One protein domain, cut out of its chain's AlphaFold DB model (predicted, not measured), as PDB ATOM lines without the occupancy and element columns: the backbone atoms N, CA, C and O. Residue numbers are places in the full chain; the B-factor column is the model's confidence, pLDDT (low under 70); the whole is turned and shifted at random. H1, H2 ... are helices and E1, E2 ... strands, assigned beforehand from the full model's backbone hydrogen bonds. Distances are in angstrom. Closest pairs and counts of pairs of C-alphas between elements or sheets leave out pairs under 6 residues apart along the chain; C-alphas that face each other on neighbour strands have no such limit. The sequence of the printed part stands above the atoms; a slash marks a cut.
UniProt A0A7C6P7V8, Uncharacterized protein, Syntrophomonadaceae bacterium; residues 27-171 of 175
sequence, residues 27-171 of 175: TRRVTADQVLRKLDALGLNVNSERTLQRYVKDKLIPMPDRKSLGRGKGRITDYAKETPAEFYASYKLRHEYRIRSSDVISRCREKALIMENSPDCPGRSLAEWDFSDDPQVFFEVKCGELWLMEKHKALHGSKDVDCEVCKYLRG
ATOM      1  N   THR A  27      18.447  -7.733   9.151       50.56
ATOM      2  CA  THR A  27      17.959  -7.105  10.365       50.56
ATOM      3  C   THR A  27      18.427  -5.666  10.237       50.56
ATOM      4  O   THR A  27      19.616  -5.414  10.035       50.56
ATOM      5  N   ARG A  28      17.483  -4.723  10.242       55.69
ATOM      6  CA  ARG A  28      17.761  -3.285  10.226       55.69
ATOM      7  C   ARG A  28      18.460  -2.945  11.549       55.69
ATOM      8  O   ARG A  28      17.805  -2.605  12.528       55.69
ATOM      9  N   ARG A  29      19.771  -3.172  11.584       75.44
ATOM     10  CA  ARG A  29      20.648  -3.069  12.752       75.44
ATOM     11  C   ARG A  29      21.101  -1.627  12.918       75.44
ATOM     12  O   ARG A  29      21.428  -0.972  11.930       75.44
ATOM     13  N   VAL A  30      21.112  -1.146  14.152       85.12
ATOM     14  CA  VAL A  30      21.675   0.155  14.525       85.12
ATOM     15  C   VAL A  30      22.760  -0.036  15.575       85.12
ATOM     16  O   VAL A  30      22.632  -0.875  16.466       85.12
ATOM     17  N   THR A  31      23.846   0.723  15.464       88.94
ATOM     18  CA  THR A  31      24.940   0.674  16.445       88.94
ATOM     19  C   THR A  31      24.548   1.396  17.734       88.94
ATOM     20  O   THR A  31      23.625   2.213  17.741       88.94
ATOM     21  N   ALA A  32      25.266   1.135  18.831       88.19
ATOM     22  CA  ALA A  32      25.046   1.831  20.103       88.19
ATOM     23  C   ALA A  32      25.088   3.364  19.942       88.19
ATOM     24  O   ALA A  32      24.170   4.050  20.381       88.19
ATOM     25  N   ASP A  33      26.082   3.893  19.224       88.75
ATOM     26  CA  ASP A  33      26.211   5.334  18.975       88.75
ATOM     27  C   ASP A  33      25.023   5.908  18.199       88.75
ATOM     28  O   ASP A  33      24.557   7.010  18.481       88.75
ATOM     29  N   GLN A  34      24.494   5.160  17.226       89.94
ATOM     30  CA  GLN A  34      23.299   5.574  16.491       89.94
ATOM     31  C   GLN A  34      22.059   5.593  17.385       89.94
ATOM     32  O   GLN A  34      21.209   6.466  17.213       89.94
ATOM     33  N   VAL A  35      21.945   4.653  18.327       90.56
ATOM     34  CA  VAL A  35      20.871   4.668  19.327       90.56
ATOM     35  C   VAL A  35      20.991   5.919  20.194       90.56
ATOM     36  O   VAL A  35      20.016   6.654  20.303       90.56
ATOM     37  N   LEU A  36      22.178   6.217  20.730       91.69
ATOM     38  CA  LEU A  36      22.402   7.400  21.570       91.69
ATOM     39  C   LEU A  36      22.089   8.705  20.824       91.69
ATOM     40  O   LEU A  36      21.360   9.539  21.346       91.69
ATOM     41  N   ARG A  37      22.531   8.846  19.566       91.31
ATOM     42  CA  ARG A  37      22.200  10.018  18.729       91.31
ATOM     43  C   ARG A  37      20.699  10.181  18.493       91.31
ATOM     44  O   ARG A  37      20.198  11.298  18.460       91.31
ATOM     45  N   LYS A  38      19.971   9.077  18.303       90.69
ATOM     46  CA  LYS A  38      18.511   9.127  18.146       90.69
ATOM     47  C   LYS A  38      17.809   9.503  19.448       90.69
ATOM     48  O   LYS A  38      16.811  10.204  19.395       90.69
ATOM     49  N   LEU A  39      18.317   9.045  20.590       90.88
ATOM     50  CA  LEU A  39      17.782   9.415  21.902       90.88
ATOM     51  C   LEU A  39      18.004  10.898  22.205       90.88
ATOM     52  O   LEU A  39      17.080  11.559  22.670       90.88
ATOM     53  N   ASP A  40      19.177  11.421  21.860       91.06
ATOM     54  CA  ASP A  40      19.495  12.846  21.962       91.06
ATOM     55  C   ASP A  40      18.527  13.694  21.115       91.06
ATOM     56  O   ASP A  40      17.911  14.635  21.610       91.06
ATOM     57  N   ALA A  41      18.252  13.266  19.876       88.25
ATOM     58  CA  ALA A  41      17.256  13.906  19.009       88.25
ATOM     59  C   ALA A  41      15.813  13.847  19.559       88.25
ATOM     60  O   ALA A  41      14.994  14.699  19.225       88.25
ATOM     61  N   LEU A  42      15.497  12.860  20.404       87.12
ATOM     62  CA  LEU A  42      14.215  12.744  21.113       87.12
ATOM     63  C   LEU A  42      14.180  13.565  22.419       87.12
ATOM     64  O   LEU A  42      13.198  13.496  23.161       87.12
ATOM     65  N   GLY A  43      15.234  14.333  22.714       88.69
ATOM     66  CA  GLY A  43      15.352  15.172  23.908       88.69
ATOM     67  C   GLY A  43      15.813  14.425  25.161       88.69
ATOM     68  O   GLY A  43      15.631  14.927  26.271       88.69
ATOM     69  N   LEU A  44      16.378  13.220  25.018       88.12
ATOM     70  CA  LEU A  44      16.919  12.442  26.132       88.12
ATOM     71  C   LEU A  44      18.447  12.539  26.173       88.12
ATOM     72  O   LEU A  44      19.142  11.926  25.365       88.12
ATOM     73  N   ASN A  45      18.970  13.215  27.197       85.31
ATOM     74  CA  ASN A  45      20.409  13.353  27.444       85.31
ATOM     75  C   ASN A  45      21.012  12.061  28.031       85.31
ATOM     76  O   ASN A  45      21.357  11.987  29.215       85.31
ATOM     77  N   VAL A  46      21.110  11.005  27.220       86.69
ATOM     78  CA  VAL A  46      21.752   9.737  27.595       86.69
ATOM     79  C   VAL A  46      23.126   9.658  26.941       86.69
ATOM     80  O   VAL A  46      23.252   9.348  25.765       86.69
ATOM     81  N   ASN A  47      24.171   9.880  27.737       81.25
ATOM     82  CA  ASN A  47      25.540  10.003  27.219       81.25
ATOM     83  C   ASN A  47      26.361   8.705  27.292       81.25
ATOM     84  O   ASN A  47      27.537   8.703  26.940       81.25
ATOM     85  N   SER A  48      25.799   7.602  27.804       88.69
ATOM     86  CA  SER A  48      26.577   6.396  28.109       88.69
ATOM     87  C   SER A  48      25.950   5.119  27.566       88.69
ATOM     88  O   SER A  48      24.810   4.780  27.888       88.69
ATOM     89  N   GLU A  49      26.763   4.328  26.862       88.44
ATOM     90  CA  GLU A  49      26.425   2.955  26.477       88.44
ATOM     91  C   GLU A  49      26.120   2.074  27.703       88.44
ATOM     92  O   GLU A  49      25.285   1.172  27.643       88.44
ATOM     93  N   ARG A  50      26.724   2.369  28.861       89.62
ATOM     94  CA  ARG A  50      26.466   1.633  30.108       89.62
ATOM     95  C   ARG A  50      24.999   1.727  30.534       89.62
ATOM     96  O   ARG A  50      24.461   0.769  31.091       89.62
ATOM     97  N   THR A  51      24.336   2.847  30.243       92.38
ATOM     98  CA  THR A  51      22.901   3.017  30.495       92.38
ATOM     99  C   THR A  51      22.084   2.100  29.594       92.38
ATOM    100  O   THR A  51      21.210   1.396  30.096       92.38
ATOM    101  N   LEU A  52      22.413   2.022  28.299       91.56
ATOM    102  CA  LEU A  52      21.771   1.076  27.379       91.56
ATOM    103  C   LEU A  52      21.941  -0.362  27.874       91.56
ATOM    104  O   LEU A  52      20.963  -1.088  28.010       91.56
ATOM    105  N   GLN A  53      23.160  -0.756  28.247       91.81
ATOM    106  CA  GLN A  53      23.439  -2.099  28.762       91.81
ATOM    107  C   GLN A  53      22.646  -2.423  30.037       91.81
ATOM    108  O   GLN A  53      22.201  -3.559  30.209       91.81
ATOM    109  N   ARG A  54      22.430  -1.437  30.918       93.62
ATOM    110  CA  ARG A  54      21.569  -1.600  32.095       93.62
ATOM    111  C   ARG A  54      20.111  -1.817  31.697       93.62
ATOM    112  O   ARG A  54      19.492  -2.732  32.217       93.62
ATOM    113  N   TYR A  55      19.590  -1.039  30.753       93.69
ATOM    114  CA  TYR A  55      18.220  -1.215  30.262       93.69
ATOM    115  C   TYR A  55      18.025  -2.579  29.584       93.69
ATOM    116  O   TYR A  55      16.978  -3.193  29.766       93.69
ATOM    117  N   VAL A  56      19.037  -3.091  28.867       93.88
ATOM    118  CA  VAL A  56      19.026  -4.471  28.344       93.88
ATOM    119  C   VAL A  56      18.945  -5.476  29.493       93.88
ATOM    120  O   VAL A  56      18.137  -6.400  29.452       93.88
ATOM    121  N   LYS A  57      19.790  -5.311  30.521       93.31
ATOM    122  CA  LYS A  57      19.822  -6.208  31.686       93.31
ATOM    123  C   LYS A  57      18.474  -6.233  32.409       93.31
ATOM    124  O   LYS A  57      18.007  -7.305  32.775       93.31
ATOM    125  N   ASP A  58      17.859  -5.066  32.548       92.94
ATOM    126  CA  ASP A  58      16.560  -4.860  33.187       92.94
ATOM    127  C   ASP A  58      15.380  -5.232  32.251       92.94
ATOM    128  O   ASP A  58      14.227  -5.013  32.604       92.94
ATOM    129  N   LYS A  59      15.651  -5.788  31.053       92.62
ATOM    130  CA  LYS A  59      14.668  -6.208  30.029       92.62
ATOM    131  C   LYS A  59      13.728  -5.098  29.530       92.62
ATOM    132  O   LYS A  59      12.675  -5.371  28.957       92.62
ATOM    133  N   LEU A  60      14.135  -3.838  29.684       92.12
ATOM    134  CA  LEU A  60      13.364  -2.654  29.283       92.12
ATOM    135  C   LEU A  60      13.473  -2.331  27.788       92.12
ATOM    136  O   LEU A  60      12.705  -1.521  27.275       92.12
ATOM    137  N   ILE A  61      14.464  -2.917  27.118       92.75
ATOM    138  CA  ILE A  61      14.735  -2.789  25.684       92.75
ATOM    139  C   ILE A  61      15.122  -4.164  25.128       92.75
ATOM    140  O   ILE A  61      15.549  -5.031  25.903       92.75
ATOM    141  N   PRO A  62      15.005  -4.398  23.808       89.19
ATOM    142  CA  PRO A  62      15.294  -5.702  23.233       89.19
ATOM    143  C   PRO A  62      16.773  -6.057  23.389       89.19
ATOM    144  O   PRO A  62      17.658  -5.195  23.382       89.19
ATOM    145  N   MET A  63      17.038  -7.357  23.514       90.50
ATOM    146  CA  MET A  63      18.399  -7.871  23.597       90.50
ATOM    147  C   MET A  63      19.127  -7.602  22.268       90.50
ATOM    148  O   MET A  63      18.631  -8.018  21.220       90.50
ATOM    149  N   PRO A  64      20.292  -6.931  22.282       91.00
ATOM    150  CA  PRO A  64      21.055  -6.698  21.068       91.00
ATOM    151  C   PRO A  64      21.771  -7.961  20.595       91.00
ATOM    152  O   PRO A  64      22.234  -8.785  21.392       91.00
ATOM    153  N   ASP A  65      21.968  -8.043  19.286       88.56
ATOM    154  CA  ASP A  65      22.787  -9.062  18.651       88.56
ATOM    155  C   ASP A  65      24.264  -8.774  18.921       88.56
ATOM    156  O   ASP A  65      24.810  -7.755  18.497       88.56
ATOM    157  N   ARG A  66      24.942  -9.703  19.598       86.62
ATOM    158  CA  ARG A  66      26.373  -9.593  19.894       86.62
ATOM    159  C   ARG A  66      27.157 -10.552  19.019       86.62
ATOM    160  O   ARG A  66      26.952 -11.763  19.077       86.62
ATOM    161  N   LYS A  67      28.087 -10.019  18.229       83.81
ATOM    162  CA  LYS A  67      28.973 -10.810  17.367       83.81
ATOM    163  C   LYS A  67      30.431 -10.566  17.733       83.81
ATOM    164  O   LYS A  67      30.864  -9.432  17.917       83.81
ATOM    165  N   SER A  68      31.192 -11.653  17.838       79.75
ATOM    166  CA  SER A  68      32.653 -11.597  17.928       79.75
ATOM    167  C   SER A  68      33.227 -11.487  16.521       79.75
ATOM    168  O   SER A  68      32.858 -12.272  15.651       79.75
ATOM    169  N   LEU A  69      34.144 -10.544  16.301       80.44
ATOM    170  CA  LEU A  69      34.850 -10.406  15.023       80.44
ATOM    171  C   LEU A  69      36.096 -11.306  14.921       80.44
ATOM    172  O   LEU A  69      36.836 -11.234  13.940       80.44
ATOM    173  N   GLY A  70      36.341 -12.154  15.921       82.44
ATOM    174  CA  GLY A  70      37.518 -13.016  15.995       82.44
ATOM    175  C   GLY A  70      38.662 -12.414  16.817       82.44
ATOM    176  O   GLY A  70      38.510 -11.398  17.500       82.44
ATOM    177  N   ARG A  71      39.820 -13.086  16.791       82.31
ATOM    178  CA  ARG A  71      40.981 -12.755  17.633       82.31
ATOM    179  C   ARG A  71      41.474 -11.332  17.341       82.31
ATOM    180  O   ARG A  71      41.797 -11.012  16.203       82.31
ATOM    181  N   GLY A  72      41.519 -10.488  18.374       80.06
ATOM    182  CA  GLY A  72      42.040  -9.115  18.307       80.06
ATOM    183  C   GLY A  72      41.121  -8.068  17.665       80.06
ATOM    184  O   GLY A  72      41.499  -6.905  17.622       80.06
ATOM    185  N   LYS A  73      39.922  -8.437  17.187       78.44
ATOM    186  CA  LYS A  73      39.025  -7.524  16.447       78.44
ATOM    187  C   LYS A  73      37.853  -6.960  17.264       78.44
ATOM    188  O   LYS A  73      37.082  -6.161  16.750       78.44
ATOM    189  N   GLY A  74      37.717  -7.353  18.532       81.62
ATOM    190  CA  GLY A  74      36.661  -6.856  19.421       81.62
ATOM    191  C   GLY A  74      35.278  -7.484  19.183       81.62
ATOM    192  O   GLY A  74      35.137  -8.517  18.521       81.62
ATOM    193  N   ARG A  75      34.249  -6.878  19.792       80.38
ATOM    194  CA  ARG A  75      32.842  -7.309  19.722       80.38
ATOM    195  C   ARG A  75      31.997  -6.198  19.103       80.38
ATOM    196  O   ARG A  75      32.160  -5.044  19.480       80.38
ATOM    197  N   ILE A  76      31.086  -6.560  18.203       81.62
ATOM    198  CA  ILE A  76      30.046  -5.661  17.689       81.62
ATOM    199  C   ILE A  76      28.739  -5.963  18.420       81.62
ATOM    200  O   ILE A  76      28.388  -7.132  18.614       81.62
ATOM    201  N   THR A  77      28.031  -4.899  18.791       85.12
ATOM    202  CA  THR A  77      26.697  -4.947  19.389       85.12
ATOM    203  C   THR A  77      25.727  -4.213  18.472       85.12
ATOM    204  O   THR A  77      25.809  -2.992  18.331       85.12
ATOM    205  N   ASP A  78      24.813  -4.962  17.867       89.44
ATOM    206  CA  ASP A  78      23.788  -4.439  16.973       89.44
ATOM    207  C   ASP A  78      22.429  -4.421  17.682       89.44
ATOM    208  O   ASP A  78      21.943  -5.453  18.144       89.44
ATOM    209  N   TYR A  79      21.787  -3.259  17.730       89.56
ATOM    210  CA  TYR A  79      20.439  -3.088  18.269       89.56
ATOM    211  C   TYR A  79      19.386  -3.110  17.155       89.56
ATOM    212  O   TYR A  79      19.687  -2.877  15.980       89.56
ATOM    213  N   ALA A  80      18.132  -3.367  17.524       89.31
ATOM    214  CA  ALA A  80      17.009  -3.271  16.601       89.31
ATOM    215  C   ALA A  80      16.714  -1.801  16.254       89.31
ATOM    216  O   ALA A  80      16.904  -0.898  17.069       89.31
ATOM    217  N   LYS A  81      16.201  -1.536  15.046       87.88
ATOM    218  CA  LYS A  81      15.849  -0.169  14.612       87.88
ATOM    219  C   LYS A  81      14.857   0.525  15.557       87.88
ATOM    220  O   LYS A  81      14.928   1.746  15.684       87.88
ATOM    221  N   GLU A  82      13.973  -0.244  16.189       87.50
ATOM    222  CA  GLU A  82      12.938   0.217  17.126       87.50
ATOM    223  C   GLU A  82      13.460   0.458  18.548       87.50
ATOM    224  O   GLU A  82      12.804   1.139  19.330       87.50
ATOM    225  N   THR A  83      14.668  -0.018  18.878       91.25
ATOM    226  CA  THR A  83      15.261   0.126  20.218       91.25
ATOM    227  C   THR A  83      15.245   1.562  20.765       91.25
ATOM    228  O   THR A  83      14.941   1.709  21.946       91.25
ATOM    229  N   PRO A  84      15.529   2.628  19.986       92.38
ATOM    230  CA  PRO A  84      15.441   3.998  20.493       92.38
ATOM    231  C   PRO A  84      14.034   4.377  20.975       92.38
ATOM    232  O   PRO A  84      13.904   5.044  21.996       92.38
ATOM    233  N   ALA A  85      12.988   3.918  20.282       91.69
ATOM    234  CA  ALA A  85      11.604   4.191  20.658       91.69
ATOM    235  C   ALA A  85      11.181   3.389  21.897       91.69
ATOM    236  O   ALA A  85      10.592   3.944  22.819       91.69
ATOM    237  N   GLU A  86      11.556   2.107  21.968       93.25
ATOM    238  CA  GLU A  86      11.325   1.292  23.170       93.25
ATOM    239  C   GLU A  86      12.056   1.856  24.396       93.25
ATOM    240  O   GLU A  86      11.512   1.896  25.500       93.25
ATOM    241  N   PHE A  87      13.291   2.332  24.205       95.00
ATOM    242  CA  PHE A  87      14.053   2.983  25.264       95.00
ATOM    243  C   PHE A  87      13.353   4.256  25.736       95.00
ATOM    244  O   PHE A  87      13.250   4.473  26.943       95.00
ATOM    245  N   TYR A  88      12.869   5.084  24.805       93.94
ATOM    246  CA  TYR A  88      12.149   6.315  25.117       93.94
ATOM    247  C   TYR A  88      10.921   6.044  25.991       93.94
ATOM    248  O   TYR A  88      10.790   6.636  27.064       93.94
ATOM    249  N   ALA A  89      10.086   5.080  25.596       93.62
ATOM    250  CA  ALA A  89       8.907   4.675  26.357       93.62
ATOM    251  C   ALA A  89       9.267   4.210  27.778       93.62
ATOM    252  O   ALA A  89       8.746   4.723  28.773       93.62
ATOM    253  N   SER A  90      10.241   3.305  27.895       94.12
ATOM    254  CA  SER A  90      10.724   2.809  29.189       94.12
ATOM    255  C   SER A  90      11.343   3.916  30.057       94.12
ATOM    256  O   SER A  90      11.203   3.908  31.282       94.12
ATOM    257  N   TYR A  91      12.026   4.889  29.447       93.81
ATOM    258  CA  TYR A  91      12.603   6.036  30.146       93.81
ATOM    259  C   TYR A  91      11.517   6.951  30.719       93.81
ATOM    260  O   TYR A  91      11.590   7.320  31.894       93.81
ATOM    261  N   LYS A  92      10.490   7.265  29.924       92.50
ATOM    262  CA  LYS A  92       9.338   8.069  30.345       92.50
ATOM    263  C   LYS A  92       8.621   7.441  31.534       92.50
ATOM    264  O   LYS A  92       8.444   8.104  32.553       92.50
ATOM    265  N   LEU A  93       8.305   6.148  31.471       91.88
ATOM    266  CA  LEU A  93       7.666   5.428  32.585       91.88
ATOM    267  C   LEU A  93       8.476   5.489  33.879       91.88
ATOM    268  O   LEU A  93       7.930   5.713  34.960       91.88
ATOM    269  N   ARG A  94       9.797   5.358  33.770       92.75
ATOM    270  CA  ARG A  94      10.685   5.409  34.928       92.75
ATOM    271  C   ARG A  94      10.792   6.803  35.546       92.75
ATOM    272  O   ARG A  94      10.750   6.936  36.769       92.75
ATOM    273  N   HIS A  95      11.012   7.823  34.721       90.38
ATOM    274  CA  HIS A  95      11.406   9.155  35.186       90.38
ATOM    275  C   HIS A  95      10.233  10.127  35.313       90.38
ATOM    276  O   HIS A  95      10.176  10.876  36.285       90.38
ATOM    277  N   GLU A  96       9.289  10.092  34.376       90.38
ATOM    278  CA  GLU A  96       8.141  11.000  34.346       90.38
ATOM    279  C   GLU A  96       6.970  10.429  35.143       90.38
ATOM    280  O   GLU A  96       6.496  11.064  36.084       90.38
ATOM    281  N   TYR A  97       6.603   9.175  34.873       87.00
ATOM    282  CA  TYR A  97       5.544   8.470  35.609       87.00
ATOM    283  C   TYR A  97       6.029   7.868  36.942       87.00
ATOM    284  O   TYR A  97       5.255   7.262  37.678       87.00
ATOM    285  N   ARG A  98       7.312   8.060  37.284       89.38
ATOM    286  CA  ARG A  98       7.942   7.680  38.565       89.38
ATOM    287  C   ARG A  98       7.799   6.200  38.944       89.38
ATOM    288  O   ARG A  98       7.878   5.859  40.128       89.38
ATOM    289  N   ILE A  99       7.664   5.303  37.967       89.19
ATOM    290  CA  ILE A  99       7.636   3.859  38.217       89.19
ATOM    291  C   ILE A  99       9.057   3.403  38.564       89.19
ATOM    292  O   ILE A  99       9.955   3.364  37.723       89.19
ATOM    293  N   ARG A 100       9.293   3.093  39.842       86.62
ATOM    294  CA  ARG A 100      10.642   2.777  40.343       86.62
ATOM    295  C   ARG A 100      11.091   1.355  40.027       86.62
ATOM    296  O   ARG A 100      12.290   1.125  39.873       86.62
ATOM    297  N   SER A 101      10.146   0.420  39.966       91.62
ATOM    298  CA  SER A 101      10.440  -0.993  39.737       91.62
ATOM    299  C   SER A 101      10.685  -1.252  38.256       91.62
ATOM    300  O   SER A 101       9.791  -1.077  37.430       91.62
ATOM    301  N   SER A 102      11.899  -1.696  37.925       90.50
ATOM    302  CA  SER A 102      12.241  -2.153  36.576       90.50
ATOM    303  C   SER A 102      11.411  -3.362  36.155       90.50
ATOM    304  O   SER A 102      11.051  -3.464  34.987       90.50
ATOM    305  N   ASP A 103      11.062  -4.237  37.099       91.50
ATOM    306  CA  ASP A 103      10.287  -5.445  36.811       91.50
ATOM    307  C   ASP A 103       8.873  -5.092  36.352       91.50
ATOM    308  O   ASP A 103       8.376  -5.659  35.382       91.50
ATOM    309  N   VAL A 104       8.258  -4.092  36.991       89.44
ATOM    310  CA  VAL A 104       6.943  -3.585  36.587       89.44
ATOM    311  C   VAL A 104       7.017  -3.018  35.172       89.44
ATOM    312  O   VAL A 104       6.236  -3.428  34.322       89.44
ATOM    313  N   ILE A 105       7.997  -2.159  34.869       91.25
ATOM    314  CA  ILE A 105       8.151  -1.589  33.516       91.25
ATOM    315  C   ILE A 105       8.404  -2.696  32.477       91.25
ATOM    316  O   ILE A 105       7.853  -2.641  31.380       91.25
ATOM    317  N   SER A 106       9.181  -3.729  32.820       91.88
ATOM    318  CA  SER A 106       9.396  -4.886  31.944       91.88
ATOM    319  C   SER A 106       8.088  -5.622  31.634       91.88
ATOM    320  O   SER A 106       7.875  -5.996  30.482       91.88
ATOM    321  N   ARG A 107       7.205  -5.814  32.623       88.44
ATOM    322  CA  ARG A 107       5.876  -6.420  32.411       88.44
ATOM    323  C   ARG A 107       4.973  -5.524  31.567       88.44
ATOM    324  O   ARG A 107       4.302  -6.013  30.666       88.44
ATOM    325  N   CYS A 108       5.017  -4.212  31.793       88.31
ATOM    326  CA  CYS A 108       4.273  -3.234  30.992       88.31
ATOM    327  C   CYS A 108       4.680  -3.314  29.516       88.31
ATOM    328  O   CYS A 108       3.823  -3.376  28.640       88.31
ATOM    329  N   ARG A 109       5.991  -3.387  29.243       91.19
ATOM    330  CA  ARG A 109       6.537  -3.602  27.897       91.19
ATOM    331  C   ARG A 109       6.038  -4.909  27.286       91.19
ATOM    332  O   ARG A 109       5.647  -4.920  26.128       91.19
ATOM    333  N   GLU A 110       6.052  -6.008  28.034       88.19
ATOM    334  CA  GLU A 110       5.564  -7.302  27.544       88.19
ATOM    335  C   GLU A 110       4.084  -7.236  27.149       88.19
ATOM    336  O   GLU A 110       3.727  -7.631  26.041       88.19
ATOM    337  N   LYS A 111       3.239  -6.644  28.001       84.62
ATOM    338  CA  LYS A 111       1.820  -6.413  27.696       84.62
ATOM    339  C   LYS A 111       1.635  -5.509  26.479       84.62
ATOM    340  O   LYS A 111       0.822  -5.825  25.617       84.62
ATOM    341  N   ALA A 112       2.415  -4.436  26.369       86.75
ATOM    342  CA  ALA A 112       2.365  -3.529  25.228       86.75
ATOM    343  C   ALA A 112       2.727  -4.224  23.906       86.75
ATOM    344  O   ALA A 112       2.052  -4.032  22.902       86.75
ATOM    345  N   LEU A 113       3.756  -5.076  23.907       85.88
ATOM    346  CA  LEU A 113       4.140  -5.856  22.729       85.88
ATOM    347  C   LEU A 113       3.072  -6.887  22.351       85.88
ATOM    348  O   LEU A 113       2.872  -7.147  21.167       85.88
ATOM    349  N   ILE A 114       2.378  -7.472  23.329       82.88
ATOM    350  CA  ILE A 114       1.234  -8.355  23.061       82.88
ATOM    351  C   ILE A 114       0.112  -7.569  22.369       82.88
ATOM    352  O   ILE A 114      -0.435  -8.054  21.383       82.88
ATOM    353  N   MET A 115      -0.187  -6.347  22.828       75.19
ATOM    354  CA  MET A 115      -1.182  -5.476  22.183       75.19
ATOM    355  C   MET A 115      -0.782  -5.091  20.756       75.19
ATOM    356  O   MET A 115      -1.627  -5.087  19.869       75.19
ATOM    357  N   GLU A 116       0.498  -4.785  20.531       78.69
ATOM    358  CA  GLU A 116       1.024  -4.383  19.221       78.69
ATOM    359  C   GLU A 116       0.974  -5.522  18.188       78.69
ATOM    360  O   GLU A 116       0.738  -5.271  17.010       78.69
ATOM    361  N   ASN A 117       1.184  -6.772  18.616       75.19
ATOM    362  CA  ASN A 117       1.248  -7.938  17.727       75.19
ATOM    363  C   ASN A 117      -0.088  -8.688  17.568       75.19
ATOM    364  O   ASN A 117      -0.131  -9.690  16.850       75.19
ATOM    365  N   SER A 118      -1.159  -8.266  18.247       67.62
ATOM    366  CA  SER A 118      -2.445  -8.965  18.188       67.62
ATOM    367  C   SER A 118      -3.147  -8.732  16.837       67.62
ATOM    368  O   SER A 118      -3.383  -7.577  16.473       67.62
ATOM    369  N   PRO A 119      -3.506  -9.794  16.085       51.38
ATOM    370  CA  PRO A 119      -4.050  -9.678  14.729       51.38
ATOM    371  C   PRO A 119      -5.493  -9.147  14.657       51.38
ATOM    372  O   PRO A 119      -5.915  -8.728  13.583       51.38
ATOM    373  N   ASP A 120      -6.246  -9.136  15.764       50.16
ATOM    374  CA  ASP A 120      -7.686  -8.809  15.762       50.16
ATOM    375  C   ASP A 120      -8.026  -7.328  16.024       50.16
ATOM    376  O   ASP A 120      -9.200  -6.956  16.039       50.16
ATOM    377  N   CYS A 121      -7.011  -6.497  16.253       43.50
ATOM    378  CA  CYS A 121      -6.989  -5.030  16.340       43.50
ATOM    379  C   CYS A 121      -5.800  -4.690  17.242       43.50
ATOM    380  O   CYS A 121      -5.651  -5.343  18.285       43.50
ATOM    381  N   PRO A 122      -5.039  -3.617  16.973       45.66
ATOM    382  CA  PRO A 122      -4.202  -3.008  17.994       45.66
ATOM    383  C   PRO A 122      -5.131  -2.333  19.007       45.66
ATOM    384  O   PRO A 122      -5.277  -1.125  18.969       45.66
ATOM    385  N   GLY A 123      -5.861  -3.110  19.816       43.09
ATOM    386  CA  GLY A 123      -6.962  -2.576  20.606       43.09
ATOM    387  C   GLY A 123      -8.224  -3.411  20.800       43.09
ATOM    388  O   GLY A 123      -9.201  -2.891  21.339       43.09
ATOM    389  N   ARG A 124      -8.263  -4.699  20.424       45.41
ATOM    390  CA  ARG A 124      -9.324  -5.537  21.001       45.41
ATOM    391  C   ARG A 124      -9.128  -5.566  22.507       45.41
ATOM    392  O   ARG A 124      -8.038  -5.841  23.007       45.41
ATOM    393  N   SER A 125     -10.181  -5.138  23.187       44.62
ATOM    394  CA  SER A 125     -10.166  -4.725  24.569       44.62
ATOM    395  C   SER A 125      -9.517  -5.776  25.451       44.62
ATOM    396  O   SER A 125      -9.928  -6.934  25.479       44.62
ATOM    397  N   LEU A 126      -8.609  -5.290  26.285       47.12
ATOM    398  CA  LEU A 126      -8.333  -5.819  27.611       47.12
ATOM    399  C   LEU A 126      -9.537  -6.507  28.293       47.12
ATOM    400  O   LEU A 126      -9.316  -7.418  29.065       47.12
ATOM    401  N   ALA A 127     -10.784  -6.098  28.025       43.53
ATOM    402  CA  ALA A 127     -11.998  -6.668  28.607       43.53
ATOM    403  C   ALA A 127     -12.219  -8.178  28.361       43.53
ATOM    404  O   ALA A 127     -13.045  -8.760  29.052       43.53
ATOM    405  N   GLU A 128     -11.507  -8.818  27.425       47.59
ATOM    406  CA  GLU A 128     -11.541 -10.286  27.253       47.59
ATOM    407  C   GLU A 128     -10.406 -11.012  27.989       47.59
ATOM    408  O   GLU A 128     -10.449 -12.231  28.161       47.59
ATOM    409  N   TRP A 129      -9.384 -10.283  28.445       53.00
ATOM    410  CA  TRP A 129      -8.455 -10.825  29.424       53.00
ATOM    411  C   TRP A 129      -9.201 -10.762  30.738       53.00
ATOM    412  O   TRP A 129      -9.350  -9.681  31.295       53.00
ATOM    413  N   ASP A 130      -9.717 -11.912  31.162       50.47
ATOM    414  CA  ASP A 130     -10.382 -12.138  32.440       50.47
ATOM    415  C   ASP A 130      -9.464 -11.603  33.550       50.47
ATOM    416  O   ASP A 130      -8.553 -12.284  34.035       50.47
ATOM    417  N   PHE A 131      -9.589 -10.308  33.854       53.25
ATOM    418  CA  PHE A 131      -8.874  -9.682  34.941       53.25
ATOM    419  C   PHE A 131      -9.529 -10.257  36.170       53.25
ATOM    420  O   PHE A 131     -10.518  -9.732  36.672       53.25
ATOM    421  N   SER A 132      -8.941 -11.345  36.659       56.66
ATOM    422  CA  SER A 132      -8.940 -11.635  38.080       56.66
ATOM    423  C   SER A 132      -8.864 -10.301  38.818       56.66
ATOM    424  O   SER A 132      -8.050  -9.466  38.409       56.66
ATOM    425  N   ASP A 133      -9.665 -10.117  39.865       62.22
ATOM    426  CA  ASP A 133      -9.798  -8.916  40.709       62.22
ATOM    427  C   ASP A 133      -8.480  -8.373  41.330       62.22
ATOM    428  O   ASP A 133      -8.506  -7.624  42.302       62.22
ATOM    429  N   ASP A 134      -7.312  -8.754  40.808       70.44
ATOM    430  CA  ASP A 134      -5.977  -8.284  41.133       70.44
ATOM    431  C   ASP A 134      -5.713  -6.878  40.542       70.44
ATOM    432  O   ASP A 134      -5.466  -6.718  39.335       70.44
ATOM    433  N   PRO A 135      -5.677  -5.834  41.391       76.25
ATOM    434  CA  PRO A 135      -5.425  -4.458  40.969       76.25
ATOM    435  C   PRO A 135      -4.053  -4.266  40.309       76.25
ATOM    436  O   PRO A 135      -3.849  -3.305  39.561       76.25
ATOM    437  N   GLN A 136      -3.096  -5.163  40.573       77.31
ATOM    438  CA  GLN A 136      -1.754  -5.076  40.014       77.31
ATOM    439  C   GLN A 136      -1.754  -5.371  38.512       77.31
ATOM    440  O   GLN A 136      -1.075  -4.674  37.755       77.31
ATOM    441  N   VAL A 137      -2.546  -6.347  38.065       73.94
ATOM    442  CA  VAL A 137      -2.649  -6.692  36.641       73.94
ATOM    443  C   VAL A 137      -3.272  -5.532  35.866       73.94
ATOM    444  O   VAL A 137      -2.736  -5.129  34.836       73.94
ATOM    445  N   PHE A 138      -4.336  -4.921  36.396       75.62
ATOM    446  CA  PHE A 138      -4.954  -3.737  35.792       75.62
ATOM    447  C   PHE A 138      -3.954  -2.577  35.634       75.62
ATOM    448  O   PHE A 138      -3.847  -1.974  34.561       75.62
ATOM    449  N   PHE A 139      -3.173  -2.295  36.681       82.12
ATOM    450  CA  PHE A 139      -2.143  -1.256  36.652       82.12
ATOM    451  C   PHE A 139      -1.056  -1.532  35.604       82.12
ATOM    452  O   PHE A 139      -0.696  -0.636  34.837       82.12
ATOM    453  N   GLU A 140      -0.539  -2.763  35.550       81.56
ATOM    454  CA  GLU A 140       0.489  -3.168  34.583       81.56
ATOM    455  C   GLU A 140       0.001  -2.994  33.142       81.56
ATOM    456  O   GLU A 140       0.765  -2.572  32.271       81.56
ATOM    457  N   VAL A 141      -1.280  -3.261  32.886       80.75
ATOM    458  CA  VAL A 141      -1.815  -3.163  31.534       80.75
ATOM    459  C   VAL A 141      -2.042  -1.709  31.120       80.75
ATOM    460  O   VAL A 141      -1.665  -1.334  30.011       80.75
ATOM    461  N   LYS A 142      -2.533  -0.850  32.023       83.25
ATOM    462  CA  LYS A 142      -2.603   0.601  31.772       83.25
ATOM    463  C   LYS A 142      -1.232   1.225  31.554       83.25
ATOM    464  O   LYS A 142      -1.054   2.047  30.658       83.25
ATOM    465  N   CYS A 143      -0.234   0.787  32.310       86.81
ATOM    466  CA  CYS A 143       1.144   1.184  32.056       86.81
ATOM    467  C   CYS A 143       1.665   0.658  30.708       86.81
ATOM    468  O   CYS A 143       2.466   1.338  30.069       86.81
ATOM    469  N   GLY A 144       1.209  -0.512  30.254       85.81
ATOM    470  CA  GLY A 144       1.490  -1.041  28.918       85.81
ATOM    471  C   GLY A 144       0.886  -0.193  27.793       85.81
ATOM    472  O   GLY A 144       1.594   0.138  26.846       85.81
ATOM    473  N   GLU A 145      -0.371   0.240  27.921       85.00
ATOM    474  CA  GLU A 145      -1.008   1.175  26.973       85.00
ATOM    475  C   GLU A 145      -0.214   2.492  26.876       85.00
ATOM    476  O   GLU A 145       0.099   2.965  25.781       85.00
ATOM    477  N   LEU A 146       0.179   3.054  28.026       86.94
ATOM    478  CA  LEU A 146       1.016   4.257  28.085       86.94
ATOM    479  C   LEU A 146       2.394   4.027  27.451       86.94
ATOM    480  O   LEU A 146       2.870   4.873  26.693       86.94
ATOM    481  N   TRP A 147       3.030   2.881  27.723       91.31
ATOM    482  CA  TRP A 147       4.305   2.509  27.105       91.31
ATOM    483  C   TRP A 147       4.183   2.488  25.579       91.31
ATOM    484  O   TRP A 147       5.022   3.061  24.881       91.31
ATOM    485  N   LEU A 148       3.121   1.868  25.061       87.81
ATOM    486  CA  LEU A 148       2.873   1.754  23.628       87.81
ATOM    487  C   LEU A 148       2.663   3.133  22.994       87.81
ATOM    488  O   LEU A 148       3.268   3.443  21.969       87.81
ATOM    489  N   MET A 149       1.893   4.001  23.651       85.12
ATOM    490  CA  MET A 149       1.684   5.374  23.199       85.12
ATOM    491  C   MET A 149       3.006   6.146  23.080       85.12
ATOM    492  O   MET A 149       3.274   6.766  22.049       85.12
ATOM    493  N   GLU A 150       3.860   6.094  24.105       90.12
ATOM    494  CA  GLU A 150       5.157   6.779  24.091       90.12
ATOM    495  C   GLU A 150       6.122   6.186  23.050       90.12
ATOM    496  O   GLU A 150       6.851   6.936  22.393       90.12
ATOM    497  N   LYS A 151       6.093   4.860  22.827       89.81
ATOM    498  CA  LYS A 151       6.865   4.202  21.756       89.81
ATOM    499  C   LYS A 151       6.472   4.777  20.395       89.81
ATOM    500  O   LYS A 151       7.339   5.174  19.618       89.81
ATOM    501  N   HIS A 152       5.176   4.845  20.107       85.12
ATOM    502  CA  HIS A 152       4.683   5.306  18.813       85.12
ATOM    503  C   HIS A 152       4.928   6.800  18.574       85.12
ATOM    504  O   HIS A 152       5.357   7.168  17.478       85.12
ATOM    505  N   LYS A 153       4.796   7.644  19.608       84.62
ATOM    506  CA  LYS A 153       5.210   9.058  19.543       84.62
ATOM    507  C   LYS A 153       6.676   9.197  19.120       84.62
ATOM    508  O   LYS A 153       7.004  10.034  18.279       84.62
ATOM    509  N   ALA A 154       7.556   8.357  19.667       85.62
ATOM    510  CA  ALA A 154       8.974   8.350  19.313       85.62
ATOM    511  C   ALA A 154       9.257   7.775  17.909       85.62
ATOM    512  O   ALA A 154      10.262   8.138  17.297       85.62
ATOM    513  N   LEU A 155       8.400   6.890  17.383       84.19
ATOM    514  CA  LEU A 155       8.550   6.301  16.046       84.19
ATOM    515  C   LEU A 155       8.080   7.221  14.916       84.19
ATOM    516  O   LEU A 155       8.768   7.326  13.899       84.19
ATOM    517  N   HIS A 156       6.916   7.854  15.067       79.56
ATOM    518  CA  HIS A 156       6.277   8.629  13.998       79.56
ATOM    519  C   HIS A 156       6.580  10.133  14.082       79.56
ATOM    520  O   HIS A 156       6.351  10.873  13.121       79.56
ATOM    521  N   GLY A 157       7.116  10.605  15.215       65.38
ATOM    522  CA  GLY A 157       7.039  12.022  15.558       65.38
ATOM    523  C   GLY A 157       5.572  12.448  15.676       65.38
ATOM    524  O   GLY A 157       4.662  11.647  15.507       65.38
ATOM    525  N   SER A 158       5.285  13.723  15.917       56.62
ATOM    526  CA  SER A 158       3.903  14.228  16.053       56.62
ATOM    527  C   SER A 158       3.001  14.068  14.806       56.62
ATOM    528  O   SER A 158       1.868  14.545  14.800       56.62
ATOM    529  N   LYS A 159       3.484  13.423  13.734       54.50
ATOM    530  CA  LYS A 159       2.787  13.211  12.459       54.50
ATOM    531  C   LYS A 159       2.249  11.776  12.376       54.50
ATOM    532  O   LYS A 159       2.742  10.942  11.625       54.50
ATOM    533  N   ASP A 160       1.208  11.518  13.158       55.62
ATOM    534  CA  ASP A 160       0.479  10.243  13.259       55.62
ATOM    535  C   ASP A 160      -0.586  10.073  12.157       55.62
ATOM    536  O   ASP A 160      -1.773   9.974  12.458       55.62
ATOM    537  N   VAL A 161      -0.223  10.100  10.871       56.81
ATOM    538  CA  VAL A 161      -1.276  10.114   9.828       56.81
ATOM    539  C   VAL A 161      -1.859   8.712   9.554       56.81
ATOM    540  O   VAL A 161      -3.072   8.582   9.407       56.81
ATOM    541  N   ASP A 162      -1.053   7.639   9.620       65.69
ATOM    542  CA  ASP A 162      -1.479   6.300   9.151       65.69
ATOM    543  C   ASP A 162      -1.199   5.117  10.101       65.69
ATOM    544  O   ASP A 162      -1.355   3.965   9.707       65.69
ATOM    545  N   CYS A 163      -0.808   5.344  11.358       71.50
ATOM    546  CA  CYS A 163      -0.576   4.238  12.296       71.50
ATOM    547  C   CYS A 163      -1.881   3.779  12.974       71.50
ATOM    548  O   CYS A 163      -2.487   4.543  13.725       71.50
ATOM    549  N   GLU A 164      -2.285   2.523  12.759       69.31
ATOM    550  CA  GLU A 164      -3.491   1.924  13.365       69.31
ATOM    551  C   GLU A 164      -3.443   1.914  14.899       69.31
ATOM    552  O   GLU A 164      -4.434   2.239  15.548       69.31
ATOM    553  N   VAL A 165      -2.270   1.643  15.484       70.38
ATOM    554  CA  VAL A 165      -2.058   1.690  16.941       70.38
ATOM    555  C   VAL A 165      -2.298   3.103  17.481       70.38
ATOM    556  O   VAL A 165      -2.978   3.278  18.490       70.38
ATOM    557  N   CYS A 166      -1.794   4.134  16.793       71.56
ATOM    558  CA  CYS A 166      -2.023   5.526  17.190       71.56
ATOM    559  C   CYS A 166      -3.500   5.919  17.086       71.56
ATOM    560  O   CYS A 166      -4.001   6.605  17.974       71.56
ATOM    561  N   LYS A 167      -4.193   5.483  16.025       71.25
ATOM    562  CA  LYS A 167      -5.632   5.730  15.832       71.25
ATOM    563  C   LYS A 167      -6.457   5.076  16.941       71.25
ATOM    564  O   LYS A 167      -7.333   5.720  17.512       71.25
ATOM    565  N   TYR A 168      -6.130   3.838  17.309       69.75
ATOM    566  CA  TYR A 168      -6.796   3.158  18.415       69.75
ATOM    567  C   TYR A 168      -6.574   3.858  19.759       69.75
ATOM    568  O   TYR A 168      -7.535   4.146  20.466       69.75
ATOM    569  N   LEU A 169      -5.323   4.183  20.103       67.75
ATOM    570  CA  LEU A 169      -4.995   4.807  21.391       67.75
ATOM    571  C   LEU A 169      -5.625   6.200  21.572       67.75
ATOM    572  O   LEU A 169      -5.743   6.669  22.702       67.75
ATOM    573  N   ARG A 170      -6.028   6.864  20.481       66.69
ATOM    574  CA  ARG A 170      -6.773   8.134  20.503       66.69
ATOM    575  C   ARG A 170      -8.289   7.959  20.615       66.69
ATOM    576  O   ARG A 170      -8.974   8.931  20.910       66.69
ATOM    577  N   GLY A 171      -8.800   6.743  20.420       63.41
ATOM    578  CA  GLY A 171     -10.235   6.463  20.361       63.41
ATOM    579  C   GLY A 171     -10.871   6.741  18.994       63.41
ATOM    580  O   GLY A 171     -12.091   6.703  18.885       63.41
TER     581      GLY A 171
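AT A GLANCE: This is residues 27 to 171 of the 175 residues of an uncharacterized protein of Syntrophomonadaceae bacterium (UniProt A0A7C6P7V8). Three helices crossed at steep angles, H3, H4 and H5, make the core of an elongated body, with the short H6 packed on H5. H1 packs on residues 83 to 88 of H3, H2 lies close to H3 too, about perpendicular to both H1 and H3, and a small sheet at that end runs out into the long hairpin of E2 and E3, whose tip, residues 69 to 74, sticks out; towards the opposite end, residues 127 to 135 stand free. The printed part has 145 residues, in the order E1 H1 H2 E2 E3 H3 H4 H5 H6, and its class is mostly helix. The sheet, in the order E1 E3 E2, is antiparallel. The whole is compact by its radius of gyration of the C-alphas, 16.4 A, yet spans 55 by 35 by 29 A.

IN THESE COORDINATES: Find C-alpha 29 at (20.648, -3.069, 12.752), where E1, residues 29 to 31, begins. H1 follows at residues 32 to 41 and H2 at residues 49 to 57. Next come E2, residues 65 to 68, and E3, residues 75 to 80, 16.6 A long. H3, residues 83 to 95, measures 17.9 A and H4, residues 102 to 117, 22.6 A. From C-alpha 135 at (-5.425, -4.458, 40.969), H5 runs 32.2 A to residue 156. H6, residues 164 to 170, ends at C-alpha 170, (-6.773, 8.134, 20.503).

HOW THE PARTS SIT: Start at the hubs H3 and H5, which touch three helices each. They touch each other at a steep tilt of 48 degrees, opposite ways, closest at the C-alphas of Ala 89 and Glu 150, 4.9 A. H5 touches H4 with residues 140 to 148 alone, closest at the C-alphas of Cys 108 and Gly 144, 4.1 A, at a steep tilt of 66 degrees. H3 touches H4 with residues 90 to 94 alone, closest at the C-alphas of Ser 90 and Ile 105, 6.7 A. H6 touches H5, closest at the C-alphas of His 152 and Cys 166, 6.9 A. H1 touches H3, closest at the C-alphas of Val 35 and Pro 84, 5.6 A. H1 and H2 only just touch, with 3 pairs of C-alphas within 8 A, the closest those of Ala 32 and Glu 49, 6.6 A. H1 only grazes the sheet, with residues 32 to 35. Look at N 30 and O 79, 2.9 A, between E1 and E3, and at N 65 and O 78, 2.8 A, in the hairpin of E2 and E3. E1, H1 H2, E2 form a split strand-helix-strand unit, two strands running the same way with E3 between them, its crossover right-handed. In H1 to H6 every O i to N i+4 pair is within hydrogen-bond range.

THE WHOLE: The farthest C-alphas, of Gly 72 and Asp 133, are 56.5 A apart. The printed part has no cut, and its long link is H4 to H5, residues 118 to 134. The model's pLDDT is under 70 at residues 27 to 28, 118 to 133, 157 to 162, 164 and 168 to 171.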